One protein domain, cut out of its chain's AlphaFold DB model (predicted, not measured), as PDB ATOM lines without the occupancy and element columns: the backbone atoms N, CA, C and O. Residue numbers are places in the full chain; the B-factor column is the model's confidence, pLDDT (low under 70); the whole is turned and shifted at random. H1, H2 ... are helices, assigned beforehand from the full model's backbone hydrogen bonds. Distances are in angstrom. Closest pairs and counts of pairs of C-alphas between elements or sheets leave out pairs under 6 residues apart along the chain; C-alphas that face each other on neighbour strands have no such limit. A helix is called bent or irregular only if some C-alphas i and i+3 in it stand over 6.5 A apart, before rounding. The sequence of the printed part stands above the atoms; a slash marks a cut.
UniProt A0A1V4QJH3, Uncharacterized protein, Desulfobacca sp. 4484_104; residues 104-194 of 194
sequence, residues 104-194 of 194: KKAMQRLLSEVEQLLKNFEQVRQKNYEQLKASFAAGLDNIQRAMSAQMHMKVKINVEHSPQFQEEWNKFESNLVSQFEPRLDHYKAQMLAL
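What this domain is: This is residues 104 to 194 of the 194 residues of an uncharacterized protein of Desulfobacca sp. 4484_104 (UniProt A0A1V4QJH3). The model is a long, thin rod of two helices side by side: the very long H1, and the shorter H2, which folds back along its arm H1a the opposite way. The arm H1b reaches beyond H2 at one end of the rod, and the link of residues 152 to 162 returns from there to H2. The printed part has 91 residues with two named helices, H1 then H2, and no named strand; the class is all helix. It is extended, with a radius of gyration of the C-alphas of 20.5 A, and spans 68 by 19 by 14 A.

Where its parts are: Begin at C-alpha 104, at (-51.203, -24.595, -14.768), where H1, residues 104 to 151, starts. By its hydrogen bonds it was assigned as one helix, but it is bent: C-alphas 139 and 142 are 7.0 A apart. Its arms are H1a, residues 104 to 139, 52.6 A long, and H1b, residues 142 to 151, 14.4 A long. Find C-alpha 163 at (-33.525, 14.042, 6.812), where H2, residues 163 to 192, starts. It too was assigned as one helix by its hydrogen bonds and is bent, with C-alphas 179 and 182 6.8 A apart; its arms are H2a, residues 163 to 179, 24.7 A long, and H2b, residues 182 to 192, 15.1 A long, which ends at C-alpha 192, at (-49.914, -22.651, -2.677).

How they stand to each other: Look first along H1a. Its residues 121 to 136 alone touch H2a, opposite ways at a shallow tilt of 24 degrees; the closest C-alphas, of Tyr 129 and Trp 169, are 7.2 A apart. Its residues 107 to 117 alone touch H2b, opposite ways at a shallow tilt of 19 degrees; the closest C-alphas, of Met 107 and Met 191, are 6.1 A apart. H1b stands at a steep tilt of 48 degrees to H1a and is apart from H2a and H2b. H2a and H2b stand at a steep tilt of 43 degrees. In H1a, H1b, H2a and H2b every O i to N i+4 pair is within hydrogen-bond range.

The domain as a whole: The two C-alphas farthest apart, of His 152 and Leu 194, are 67.9 A apart, while those of Lys 104 and Leu 194, the chain's last residue, are 8.3 A apart. The link from H1 to H2, 11 residues, is long. The printed part has no cut, its mean pLDDT is 92.1, and no printed residue is under 70.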
ATOM      1  N   LYS A 104     -51.982 -25.624 -14.051       96.06
ATOM      2  CA  LYS A 104     -51.203 -24.595 -14.768       96.06
ATOM      3  C   LYS A 104     -52.038 -23.388 -15.214       96.06
ATOM      4  O   LYS A 104     -51.569 -22.260 -15.123       96.06
ATOM      5  N   LYS A 105     -53.290 -23.593 -15.651       97.50
ATOM      6  CA  LYS A 105     -54.176 -22.498 -16.096       97.50
ATOM      7  C   LYS A 105     -54.617 -21.595 -14.943       97.50
ATOM      8  O   LYS A 105     -54.784 -20.394 -15.137       97.50
ATOM      9  N   ALA A 106     -54.882 -22.156 -13.763       97.81
ATOM     10  CA  ALA A 106     -55.194 -21.363 -12.574       97.81
ATOM     11  C   ALA A 106     -53.946 -20.623 -12.067       97.81
ATOM     12  O   ALA A 106     -54.016 -19.420 -11.828       97.81
ATOM     13  N   MET A 107     -52.798 -21.308 -12.029       98.25
ATOM     14  CA  MET A 107     -51.514 -20.718 -11.640       98.25
ATOM     15  C   MET A 107     -51.142 -19.535 -12.541       98.25
ATOM     16  O   MET A 107     -50.824 -18.457 -12.054       98.25
ATOM     17  N   GLN A 108     -51.261 -19.694 -13.863       98.12
ATOM     18  CA  GLN A 108     -50.972 -18.628 -14.821       98.12
ATOM     19  C   GLN A 108     -51.871 -17.402 -14.630       98.12
ATOM     20  O   GLN A 108     -51.389 -16.280 -14.745       98.12
ATOM     21  N   ARG A 109     -53.160 -17.600 -14.323       98.31
ATOM     22  CA  ARG A 109     -54.082 -16.492 -14.038       98.31
ATOM     23  C   ARG A 109     -53.649 -15.719 -12.794       98.31
ATOM     24  O   ARG A 109     -53.499 -14.508 -12.874       98.31
ATOM     25  N   LEU A 110     -53.371 -16.413 -11.688       98.31
ATOM     26  CA  LEU A 110     -52.908 -15.774 -10.448       98.31
ATOM     27  C   LEU A 110     -51.563 -15.057 -10.627       98.31
ATOM     28  O   LEU A 110     -51.390 -13.954 -10.121       98.31
ATOM     29  N   LEU A 111     -50.630 -15.638 -11.385       97.94
ATOM     30  CA  LEU A 111     -49.346 -15.000 -11.689       97.94
ATOM     31  C   LEU A 111     -49.513 -13.697 -12.482       97.94
ATOM     32  O   LEU A 111     -48.779 -12.748 -12.222       97.94
ATOM     33  N   SER A 112     -50.480 -13.623 -13.401       97.44
ATOM     34  CA  SER A 112     -50.805 -12.375 -14.107       97.44
ATOM     35  C   SER A 112     -51.380 -11.308 -13.168       97.44
ATOM     36  O   SER A 112     -51.016 -10.139 -13.281       97.44
ATOM     37  N   GLU A 113     -52.234 -11.695 -12.215       98.12
ATOM     38  CA  GLU A 113     -52.757 -10.770 -11.194       98.12
ATOM     39  C   GLU A 113     -51.635 -10.232 -10.295       98.12
ATOM     40  O   GLU A 113     -51.569  -9.034 -10.016       98.12
ATOM     41  N   VAL A 114     -50.702 -11.100  -9.890       97.56
ATOM     42  CA  VAL A 114     -49.509 -10.701  -9.132       97.56
ATOM     43  C   VAL A 114     -48.641  -9.748  -9.948       97.56
ATOM     44  O   VAL A 114     -48.250  -8.705  -9.437       97.56
ATOM     45  N   GLU A 115     -48.367 -10.048 -11.216       95.19
ATOM     46  CA  GLU A 115     -47.579  -9.172 -12.091       95.19
ATOM     47  C   GLU A 115     -48.198  -7.770 -12.206       95.19
ATOM     48  O   GLU A 115     -47.500  -6.761 -12.067       95.19
ATOM     49  N   GLN A 116     -49.522  -7.690 -12.367       95.69
ATOM     50  CA  GLN A 116     -50.237  -6.417 -12.381       95.69
ATOM     51  C   GLN A 116     -50.165  -5.700 -11.025       95.69
ATOM     52  O   GLN A 116     -49.992  -4.480 -10.984       95.69
ATOM     53  N   LEU A 117     -50.262  -6.433  -9.911       96.50
ATOM     54  CA  LEU A 117     -50.121  -5.883  -8.565       96.50
ATOM     55  C   LEU A 117     -48.725  -5.278  -8.338       96.50
ATOM     56  O   LEU A 117     -48.634  -4.146  -7.860       96.50
ATOM     57  N   LEU A 118     -47.657  -5.982  -8.727       94.62
ATOM     58  CA  LEU A 118     -46.274  -5.498  -8.613       94.62
ATOM     59  C   LEU A 118     -46.043  -4.256  -9.484       94.62
ATOM     60  O   LEU A 118     -45.447  -3.279  -9.031       94.62
ATOM     61  N   LYS A 119     -46.583  -4.246 -10.709       93.50
ATOM     62  CA  LYS A 119     -46.526  -3.080 -11.601       93.50
ATOM     63  C   LYS A 119     -47.251  -1.871 -11.007       93.50
ATOM     64  O   LYS A 119     -46.727  -0.761 -11.050       93.50
ATOM     65  N   ASN A 120     -48.437  -2.079 -10.439       94.94
ATOM     66  CA  ASN A 120     -49.204  -1.015  -9.794       94.94
ATOM     67  C   ASN A 120     -48.470  -0.455  -8.569       94.94
ATOM     68  O   ASN A 120     -48.444   0.761  -8.388       94.94
ATOM     69  N   PHE A 121     -47.862  -1.320  -7.748       95.38
ATOM     70  CA  PHE A 121     -47.047  -0.901  -6.606       95.38
ATOM     71  C   PHE A 121     -45.928   0.046  -7.053       95.38
ATOM     72  O   PHE A 121     -45.814   1.155  -6.535       95.38
ATOM     73  N   GLU A 122     -45.164  -0.355  -8.072       93.00
ATOM     74  CA  GLU A 122     -44.039   0.429  -8.580       93.00
ATOM     75  C   GLU A 122     -44.490   1.770  -9.180       93.00
ATOM     76  O   GLU A 122     -43.895   2.811  -8.915       93.00
ATOM     77  N   GLN A 123     -45.601   1.781  -9.922       93.38
ATOM     78  CA  GLN A 123     -46.173   3.016 -10.467       93.38
ATOM     79  C   GLN A 123     -46.596   4.000  -9.371       93.38
ATOM     80  O   GLN A 123     -46.306   5.195  -9.463       93.38
ATOM     81  N   VAL A 124     -47.287   3.514  -8.335       94.94
ATOM     82  CA  VAL A 124     -47.718   4.353  -7.209       94.94
ATOM     83  C   VAL A 124     -46.501   4.878  -6.455       94.94
ATOM     84  O   VAL A 124     -46.451   6.068  -6.140       94.94
ATOM     85  N   ARG A 125     -45.504   4.026  -6.211       94.00
ATOM     86  CA  ARG A 125     -44.254   4.394  -5.552       94.00
ATOM     87  C   ARG A 125     -43.518   5.503  -6.305       94.00
ATOM     88  O   ARG A 125     -43.278   6.561  -5.726       94.00
ATOM     89  N   GLN A 126     -43.247   5.307  -7.595       93.19
ATOM     90  CA  GLN A 126     -42.519   6.271  -8.422       93.19
ATOM     91  C   GLN A 126     -43.241   7.621  -8.496       93.19
ATOM     92  O   GLN A 126     -42.636   8.669  -8.277       93.19
ATOM     93  N   LYS A 127     -44.561   7.605  -8.735       93.62
ATOM     94  CA  LYS A 127     -45.363   8.832  -8.813       93.62
ATOM     95  C   LYS A 127     -45.308   9.636  -7.511       93.62
ATOM     96  O   LYS A 127     -45.171  10.857  -7.546       93.62
ATOM     97  N   ASN A 128     -45.429   8.966  -6.365       93.44
ATOM     98  CA  ASN A 128     -45.398   9.645  -5.070       93.44
ATOM     99  C   ASN A 128     -43.998  10.153  -4.720       93.44
ATOM    100  O   ASN A 128     -43.885  11.241  -4.163       93.44
ATOM    101  N   TYR A 129     -42.944   9.423  -5.093       93.62
ATOM    102  CA  TYR A 129     -41.568   9.890  -4.934       93.62
ATOM    103  C   TYR A 129     -41.335  11.208  -5.684       93.62
ATOM    104  O   TYR A 129     -40.861  12.191  -5.111       93.62
ATOM    105  N   GLU A 130     -41.730  11.259  -6.960       93.81
ATOM    106  CA  GLU A 130     -41.618  12.460  -7.794       93.81
ATOM    107  C   GLU A 130     -42.449  13.624  -7.242       93.81
ATOM    108  O   GLU A 130     -41.971  14.758  -7.188       93.81
ATOM    109  N   GLN A 131     -43.667  13.346  -6.771       93.75
ATOM    110  CA  GLN A 131     -44.536  14.354  -6.167       93.75
ATOM    111  C   GLN A 131     -43.955  14.914  -4.860       93.75
ATOM    112  O   GLN A 131     -43.952  16.131  -4.661       93.75
ATOM    113  N   LEU A 132     -43.431  14.053  -3.984       93.56
ATOM    114  CA  LEU A 132     -42.780  14.462  -2.739       93.56
ATOM    115  C   LEU A 132     -41.553  15.331  -3.037       93.56
ATOM    116  O   LEU A 132     -41.388  16.404  -2.454       93.56
ATOM    117  N   LYS A 133     -40.733  14.911  -4.006       93.25
ATOM    118  CA  LYS A 133     -39.541  15.644  -4.450       93.25
ATOM    119  C   LYS A 133     -39.897  17.031  -4.978       93.25
ATOM    120  O   LYS A 133     -39.254  18.009  -4.598       93.25
ATOM    121  N   ALA A 134     -40.932  17.128  -5.812       92.00
ATOM    122  CA  ALA A 134     -41.412  18.399  -6.348       92.00
ATOM    123  C   ALA A 134     -41.937  19.333  -5.244       92.00
ATOM    124  O   ALA A 134     -41.614  20.522  -5.248       92.00
ATOM    125  N   SER A 135     -42.685  18.796  -4.273       90.62
ATOM    126  CA  SER A 135     -43.223  19.559  -3.137       90.62
ATOM    127  C   SER A 135     -42.113  20.178  -2.276       90.62
ATOM    128  O   SER A 135     -42.114  21.382  -2.013       90.62
ATOM    129  N   PHE A 136     -41.099  19.386  -1.913       90.12
ATOM    130  CA  PHE A 136     -39.949  19.877  -1.147       90.12
ATOM    131  C   PHE A 136     -39.103  20.881  -1.938       90.12
ATOM    132  O   PHE A 136     -38.668  21.891  -1.384       90.12
ATOM    133  N   ALA A 137     -38.888  20.640  -3.236       87.81
ATOM    134  CA  ALA A 137     -38.152  21.569  -4.090       87.81
ATOM    135  C   ALA A 137     -38.844  22.940  -4.171       87.81
ATOM    136  O   ALA A 137     -38.175  23.966  -4.064       87.81
ATOM    137  N   ALA A 138     -40.176  22.965  -4.284       86.81
ATOM    138  CA  ALA A 138     -40.953  24.203  -4.290       86.81
ATOM    139  C   ALA A 138     -40.848  24.971  -2.959       86.81
ATOM    140  O   ALA A 138     -40.697  26.193  -2.967       86.81
ATOM    141  N   GLY A 139     -40.867  24.271  -1.818       83.31
ATOM    142  CA  GLY A 139     -40.716  24.893  -0.495       83.31
ATOM    143  C   GLY A 139     -39.335  25.515  -0.250       83.31
ATOM    144  O   GLY A 139     -39.214  26.500   0.478       83.31
ATOM    145  N   LEU A 140     -38.291  24.974  -0.887       83.31
ATOM    146  CA  LEU A 140     -36.904  25.418  -0.720       83.31
ATOM    147  C   LEU A 140     -36.463  26.477  -1.739       83.31
ATOM    148  O   LEU A 140     -35.415  27.095  -1.550       83.31
ATOM    149  N   ASP A 141     -37.251  26.732  -2.784       83.31
ATOM    150  CA  ASP A 141     -36.890  27.673  -3.850       83.31
ATOM    151  C   ASP A 141     -36.634  29.097  -3.319       83.31
ATOM    152  O   ASP A 141     -35.653  29.753  -3.681       83.31
ATOM    153  N   ASN A 142     -37.461  29.553  -2.376       81.56
ATOM    154  CA  ASN A 142     -37.302  30.864  -1.739       81.56
ATOM    155  C   ASN A 142     -35.993  30.966  -0.938       81.56
ATOM    156  O   ASN A 142     -35.288  31.973  -1.023       81.56
ATOM    157  N   ILE A 143     -35.639  29.908  -0.205       83.12
ATOM    158  CA  ILE A 143     -34.409  29.837   0.597       83.12
ATOM    159  C   ILE A 143     -33.188  29.797  -0.324       83.12
ATOM    160  O   ILE A 143     -32.216  30.520  -0.107       83.12
ATOM    161  N   GLN A 144     -33.256  29.008  -1.397       83.50
ATOM    162  CA  GLN A 144     -32.177  28.887  -2.370       83.50
ATOM    163  C   GLN A 144     -31.877  30.226  -3.058       83.50
ATOM    164  O   GLN A 144     -30.707  30.580  -3.229       83.50
ATOM    165  N   ARG A 145     -32.914  30.998  -3.416       84.25
ATOM    166  CA  ARG A 145     -32.767  32.345  -3.992       84.25
ATOM    167  C   ARG A 145     -32.152  33.331  -2.998       84.25
ATOM    168  O   ARG A 145     -31.207  34.026  -3.364       84.25
ATOM    169  N   ALA A 146     -32.623  33.343  -1.751       84.44
ATOM    170  CA  ALA A 146     -32.080  34.208  -0.702       84.44
ATOM    171  C   ALA A 146     -30.597  33.910  -0.409       84.44
ATOM    172  O   ALA A 146     -29.770  34.821  -0.407       84.44
ATOM    173  N   MET A 147     -30.233  32.632  -0.252       83.94
ATOM    174  CA  MET A 147     -28.840  32.222  -0.044       83.94
ATOM    175  C   MET A 147     -27.952  32.558  -1.241       83.94
ATOM    176  O   MET A 147     -26.831  33.029  -1.060       83.94
ATOM    177  N   SER A 148     -28.454  32.354  -2.463       86.62
ATOM    178  CA  SER A 148     -27.680  32.657  -3.669       86.62
ATOM    179  C   SER A 148     -27.397  34.155  -3.808       86.62
ATOM    180  O   SER A 148     -26.299  34.530  -4.216       86.62
ATOM    181  N   ALA A 149     -28.355  35.007  -3.427       87.06
ATOM    182  CA  ALA A 149     -28.180  36.458  -3.402       87.06
ATOM    183  C   ALA A 149     -27.171  36.900  -2.330       87.06
ATOM    184  O   ALA A 149     -26.324  37.743  -2.600       87.06
ATOM    185  N   GLN A 150     -27.208  36.296  -1.136       87.88
ATOM    186  CA  GLN A 150     -26.277  36.620  -0.051       87.88
ATOM    187  C   GLN A 150     -24.839  36.170  -0.358       87.88
ATOM    188  O   GLN A 150     -23.885  36.912  -0.127       87.88
ATOM    189  N   MET A 151     -24.668  34.956  -0.884       87.38
ATOM    190  CA  MET A 151     -23.350  34.364  -1.149       87.38
ATOM    191  C   MET A 151     -22.782  34.734  -2.525       87.38
ATOM    192  O   MET A 151     -21.661  34.339  -2.836       87.38
ATOM    193  N   HIS A 152     -23.545  35.460  -3.354       85.00
ATOM    194  CA  HIS A 152     -23.205  35.788  -4.745       85.00
ATOM    195  C   HIS A 152     -22.823  34.554  -5.593       85.00
ATOM    196  O   HIS A 152     -22.058  34.647  -6.552       85.00
ATOM    197  N   MET A 153     -23.364  33.379  -5.253       86.06
ATOM    198  CA  MET A 153     -23.093  32.099  -5.912       86.06
ATOM    199  C   MET A 153     -24.382  31.282  -6.006       86.06
ATOM    200  O   MET A 153     -25.187  31.279  -5.082       86.06
ATOM    201  N   LYS A 154     -24.577  30.549  -7.108       78.44
ATOM    202  CA  LYS A 154     -25.747  29.679  -7.287       78.44
ATOM    203  C   LYS A 154     -25.672  28.477  -6.340       78.44
ATOM    204  O   LYS A 154     -24.911  27.543  -6.580       78.44
ATOM    205  N   VAL A 155     -26.495  28.481  -5.297       78.31
ATOM    206  CA  VAL A 155     -26.673  27.330  -4.401       78.31
ATOM    207  C   VAL A 155     -27.726  26.401  -5.010       78.31
ATOM    208  O   VAL A 155     -28.749  26.875  -5.495       78.31
ATOM    209  N   LYS A 156     -27.495  25.084  -5.009       77.94
ATOM    210  CA  LYS A 156     -28.505  24.073  -5.362       77.94
ATOM    211  C   LYS A 156     -28.672  23.128  -4.182       77.94
ATOM    212  O   LYS A 156     -27.730  22.421  -3.834       77.94
ATOM    213  N   ILE A 157     -29.851  23.117  -3.572       77.81
ATOM    214  CA  ILE A 157     -30.136  22.231  -2.442       77.81
ATOM    215  C   ILE A 157     -30.625  20.892  -2.999       77.81
ATOM    216  O   ILE A 157     -31.578  20.850  -3.777       77.81
ATOM    217  N   ASN A 158     -29.968  19.789  -2.628       82.38
ATOM    218  CA  ASN A 158     -30.469  18.459  -2.962       82.38
ATOM    219  C   ASN A 158     -31.465  17.997  -1.892       82.38
ATOM    220  O   ASN A 158     -31.077  17.624  -0.786       82.38
ATOM    221  N   VAL A 159     -32.749  18.019  -2.247       85.25
ATOM    222  CA  VAL A 159     -33.857  17.681  -1.346       85.25
ATOM    223  C   VAL A 159     -33.831  16.225  -0.882       85.25
ATOM    224  O   VAL A 159     -34.255  15.940   0.230       85.25
ATOM    225  N   GLU A 160     -33.262  15.320  -1.682       88.12
ATOM    226  CA  GLU A 160     -33.253  13.873  -1.415       88.12
ATOM    227  C   GLU A 160     -32.299  13.486  -0.270       88.12
ATOM    228  O   GLU A 160     -32.448  12.432   0.347       88.12
ATOM    229  N   HIS A 161     -31.333  14.353   0.054       87.50
ATOM    230  CA  HIS A 161     -30.433  14.165   1.196       87.50
ATOM    231  C   HIS A 161     -30.943  14.823   2.484       87.50
ATOM    232  O   HIS A 161     -30.289  14.709   3.520       87.50
ATOM    233  N   SER A 162     -32.086  15.517   2.442       87.69
ATOM    234  CA  SER A 162     -32.677  16.095   3.648       87.69
ATOM    235  C   SER A 162     -33.237  14.988   4.552       87.69
ATOM    236  O   SER A 162     -34.026  14.171   4.070       87.69
ATOM    237  N   PRO A 163     -32.927  14.985   5.865       90.38
ATOM    238  CA  PRO A 163     -33.525  14.042   6.812       90.38
ATOM    239  C   PRO A 163     -35.059  14.067   6.801       90.38
ATOM    240  O   PRO A 163     -35.695  13.023   6.884       90.38
ATOM    241  N   GLN A 164     -35.658  15.249   6.624       90.19
ATOM    242  CA  GLN A 164     -37.114  15.418   6.572       90.19
ATOM    243  C   GLN A 164     -37.726  14.725   5.350       90.19
ATOM    244  O   GLN A 164     -38.770  14.092   5.453       90.19
ATOM    245  N   PHE A 165     -37.062  14.816   4.194       93.62
ATOM    246  CA  PHE A 165     -37.513  14.135   2.982       93.62
ATOM    247  C   PHE A 165     -37.468  12.616   3.165       93.62
ATOM    248  O   PHE A 165     -38.423  11.923   2.822       93.62
ATOM    249  N   GLN A 166     -36.377  12.102   3.742       93.31
ATOM    250  CA  GLN A 166     -36.216  10.672   4.008       93.31
ATOM    251  C   GLN A 166     -37.262  10.155   5.001       93.31
ATOM    252  O   GLN A 166     -37.807   9.074   4.802       93.31
ATOM    253  N   GLU A 167     -37.574  10.922   6.046       95.62
ATOM    254  CA  GLU A 167     -38.596  10.551   7.024       95.62
ATOM    255  C   GLU A 167     -39.987  10.439   6.383       95.62
ATOM    256  O   GLU A 167     -40.665   9.422   6.546       95.62
ATOM    257  N   GLU A 168     -40.396  11.449   5.610       94.69
ATOM    258  CA  GLU A 168     -41.691  11.444   4.923       94.69
ATOM    259  C   GLU A 168     -41.773  10.345   3.860       94.69
ATOM    260  O   GLU A 168     -42.788   9.652   3.750       94.69
ATOM    261  N   TRP A 169     -40.679  10.113   3.129       95.12
ATOM    262  CA  TRP A 169     -40.599   9.014   2.176       95.12
ATOM    263  C   TRP A 169     -40.737   7.646   2.856       95.12
ATOM    264  O   TRP A 169     -41.536   6.821   2.418       95.12
ATOM    265  N   ASN A 170     -40.047   7.422   3.978       94.25
ATOM    266  CA  ASN A 170     -40.124   6.166   4.728       94.25
ATOM    267  C   ASN A 170     -41.532   5.904   5.289       94.25
ATOM    268  O   ASN A 170     -42.001   4.760   5.275       94.25
ATOM    269  N   LYS A 171     -42.228   6.948   5.768       95.50
ATOM    270  CA  LYS A 171     -43.633   6.850   6.205       95.50
ATOM    271  C   LYS A 171     -44.535   6.432   5.046       95.50
ATOM    272  O   LYS A 171     -45.351   5.522   5.204       95.50
ATOM    273  N   PHE A 172     -44.363   7.064   3.884       94.12
ATOM    274  CA  PHE A 172     -45.109   6.719   2.680       94.12
ATOM    275  C   PHE A 172     -44.829   5.280   2.223       94.12
ATOM    276  O   PHE A 172     -45.782   4.531   2.014       94.12
ATOM    277  N   GLU A 173     -43.564   4.859   2.119       93.44
ATOM    278  CA  GLU A 173     -43.215   3.492   1.706       93.44
ATOM    279  C   GLU A 173     -43.792   2.449   2.664       93.44
ATOM    280  O   GLU A 173     -44.374   1.462   2.216       93.44
ATOM    281  N   SER A 174     -43.713   2.690   3.975       95.12
ATOM    282  CA  SER A 174     -44.289   1.790   4.982       95.12
ATOM    283  C   SER A 174     -45.804   1.652   4.816       95.12
ATOM    284  O   SER A 174     -46.348   0.546   4.855       95.12
ATOM    285  N   ASN A 175     -46.496   2.771   4.583       95.81
ATOM    286  CA  ASN A 175     -47.931   2.770   4.330       95.81
ATOM    287  C   ASN A 175     -48.267   2.047   3.015       95.81
ATOM    288  O   ASN A 175     -49.165   1.206   2.986       95.81
ATOM    289  N   LEU A 176     -47.514   2.305   1.946       95.38
ATOM    290  CA  LEU A 176     -47.718   1.663   0.654       95.38
ATOM    291  C   LEU A 176     -47.549   0.142   0.750       95.38
ATOM    292  O   LEU A 176     -48.421  -0.597   0.295       95.38
ATOM    293  N   VAL A 177     -46.483  -0.336   1.398       95.50
ATOM    294  CA  VAL A 177     -46.268  -1.770   1.654       95.50
ATOM    295  C   VAL A 177     -47.456  -2.363   2.412       95.50
ATOM    296  O   VAL A 177     -48.013  -3.367   1.973       95.50
ATOM    297  N   SER A 178     -47.933  -1.700   3.472       96.56
ATOM    298  CA  SER A 178     -49.072  -2.191   4.263       96.56
ATOM    299  C   SER A 178     -50.375  -2.363   3.460       96.56
ATOM    300  O   SER A 178     -51.199  -3.211   3.797       96.56
ATOM    301  N   GLN A 179     -50.555  -1.612   2.366       96.12
ATOM    302  CA  GLN A 179     -51.718  -1.722   1.476       96.12
ATOM    303  C   GLN A 179     -51.588  -2.828   0.414       96.12
ATOM    304  O   GLN A 179     -52.589  -3.247  -0.186       96.12
ATOM    305  N   PHE A 180     -50.368  -3.254   0.089       97.31
ATOM    306  CA  PHE A 180     -50.097  -4.194  -1.003       97.31
ATOM    307  C   PHE A 180     -49.741  -5.594  -0.502       97.31
ATOM    308  O   PHE A 180     -50.196  -6.565  -1.108       97.31
ATOM    309  N   GLU A 181     -49.023  -5.709   0.619       96.44
ATOM    310  CA  GLU A 181     -48.588  -6.995   1.181       96.44
ATOM    311  C   GLU A 181     -49.761  -7.966   1.420       96.44
ATOM    312  O   GLU A 181     -49.701  -9.085   0.915       96.44
ATOM    313  N   PRO A 182     -50.898  -7.561   2.032       98.00
ATOM    314  CA  PRO A 182     -52.000  -8.497   2.279       98.00
ATOM    315  C   PRO A 182     -52.618  -9.066   0.995       98.00
ATOM    316  O   PRO A 182     -53.056 -10.215   0.956       98.00
ATOM    317  N   ARG A 183     -52.650  -8.269  -0.082       98.00
ATOM    318  CA  ARG A 183     -53.150  -8.715  -1.391       98.00
ATOM    319  C   ARG A 183     -52.172  -9.686  -2.044       98.00
ATOM    320  O   ARG A 183     -52.596 -10.700  -2.591       98.00
ATOM    321  N   LEU A 184     -50.876  -9.397  -1.953       97.94
ATOM    322  CA  LEU A 184     -49.835 -10.299  -2.428       97.94
ATOM    323  C   LEU A 184     -49.888 -11.646  -1.688       97.94
ATOM    324  O   LEU A 184     -49.876 -12.698  -2.330       97.94
ATOM    325  N   ASP A 185     -50.018 -11.620  -0.364       98.06
ATOM    326  CA  ASP A 185     -50.129 -12.819   0.467       98.06
ATOM    327  C   ASP A 185     -51.390 -13.625   0.158       98.06
ATOM    328  O   ASP A 185     -51.339 -14.855   0.081       98.06
ATOM    329  N   HIS A 186     -52.507 -12.953  -0.124       97.94
ATOM    330  CA  HIS A 186     -53.728 -13.617  -0.569       97.94
ATOM    331  C   HIS A 186     -53.530 -14.389  -1.885       97.94
ATOM    332  O   HIS A 186     -53.987 -15.529  -2.007       97.94
ATOM    333  N   TYR A 187     -52.819 -13.818  -2.863       98.19
ATOM    334  CA  TYR A 187     -52.486 -14.536  -4.096       98.19
ATOM    335  C   TYR A 187     -51.509 -15.691  -3.850       98.19
ATOM    336  O   TYR A 187     -51.699 -16.773  -4.407       98.19
ATOM    337  N   LYS A 188     -50.496 -15.504  -2.992       98.06
ATOM    338  CA  LYS A 188     -49.556 -16.574  -2.613       98.06
ATOM    339  C   LYS A 188     -50.271 -17.754  -1.961       98.06
ATOM    340  O   LYS A 188     -50.009 -18.893  -2.338       98.06
ATOM    341  N   ALA A 189     -51.204 -17.496  -1.047       97.62
ATOM    342  CA  ALA A 189     -51.991 -18.539  -0.393       97.62
ATOM    343  C   ALA A 189     -52.843 -19.334  -1.396       97.62
ATOM    344  O   ALA A 189     -52.865 -20.562  -1.349       97.62
ATOM    345  N   GLN A 190     -53.484 -18.650  -2.351       97.62
ATOM    346  CA  GLN A 190     -54.227 -19.318  -3.424       97.62
ATOM    347  C   GLN A 190     -53.314 -20.164  -4.315       97.62
ATOM    348  O   GLN A 190     -53.656 -21.299  -4.623       97.62
ATOM    349  N   MET A 191     -52.145 -19.644  -4.700       97.81
ATOM    350  CA  MET A 191     -51.174 -20.384  -5.515       97.81
ATOM    351  C   MET A 191     -50.602 -21.604  -4.789       97.81
ATOM    352  O   MET A 191     -50.353 -22.625  -5.423       97.81
ATOM    353  N   LEU A 192     -50.408 -21.526  -3.470       95.62
ATOM    354  CA  LEU A 192     -49.914 -22.651  -2.677       95.62
ATOM    355  C   LEU A 192     -50.883 -23.845  -2.713       95.62
ATOM    356  O   LEU A 192     -50.432 -24.993  -2.741       95.62
ATOM    357  N   ALA A 193     -52.188 -23.566  -2.774       93.44
ATOM    358  CA  ALA A 193     -53.256 -24.562  -2.841       93.44
ATOM    359  C   ALA A 193     -53.459 -25.202  -4.235       93.44
ATOM    360  O   ALA A 193     -54.269 -26.122  -4.352       93.44
ATOM    361  N   LEU A 194     -52.753 -24.733  -5.277       91.44
ATOM    362  CA  LEU A 194     -52.792 -25.269  -6.655       91.44
ATOM    363  C   LEU A 194     -51.693 -26.295  -6.947       91.44
ATOM    364  O   LEU A 194     -51.826 -27.018  -7.960       91.44
TER     365      LEU A 194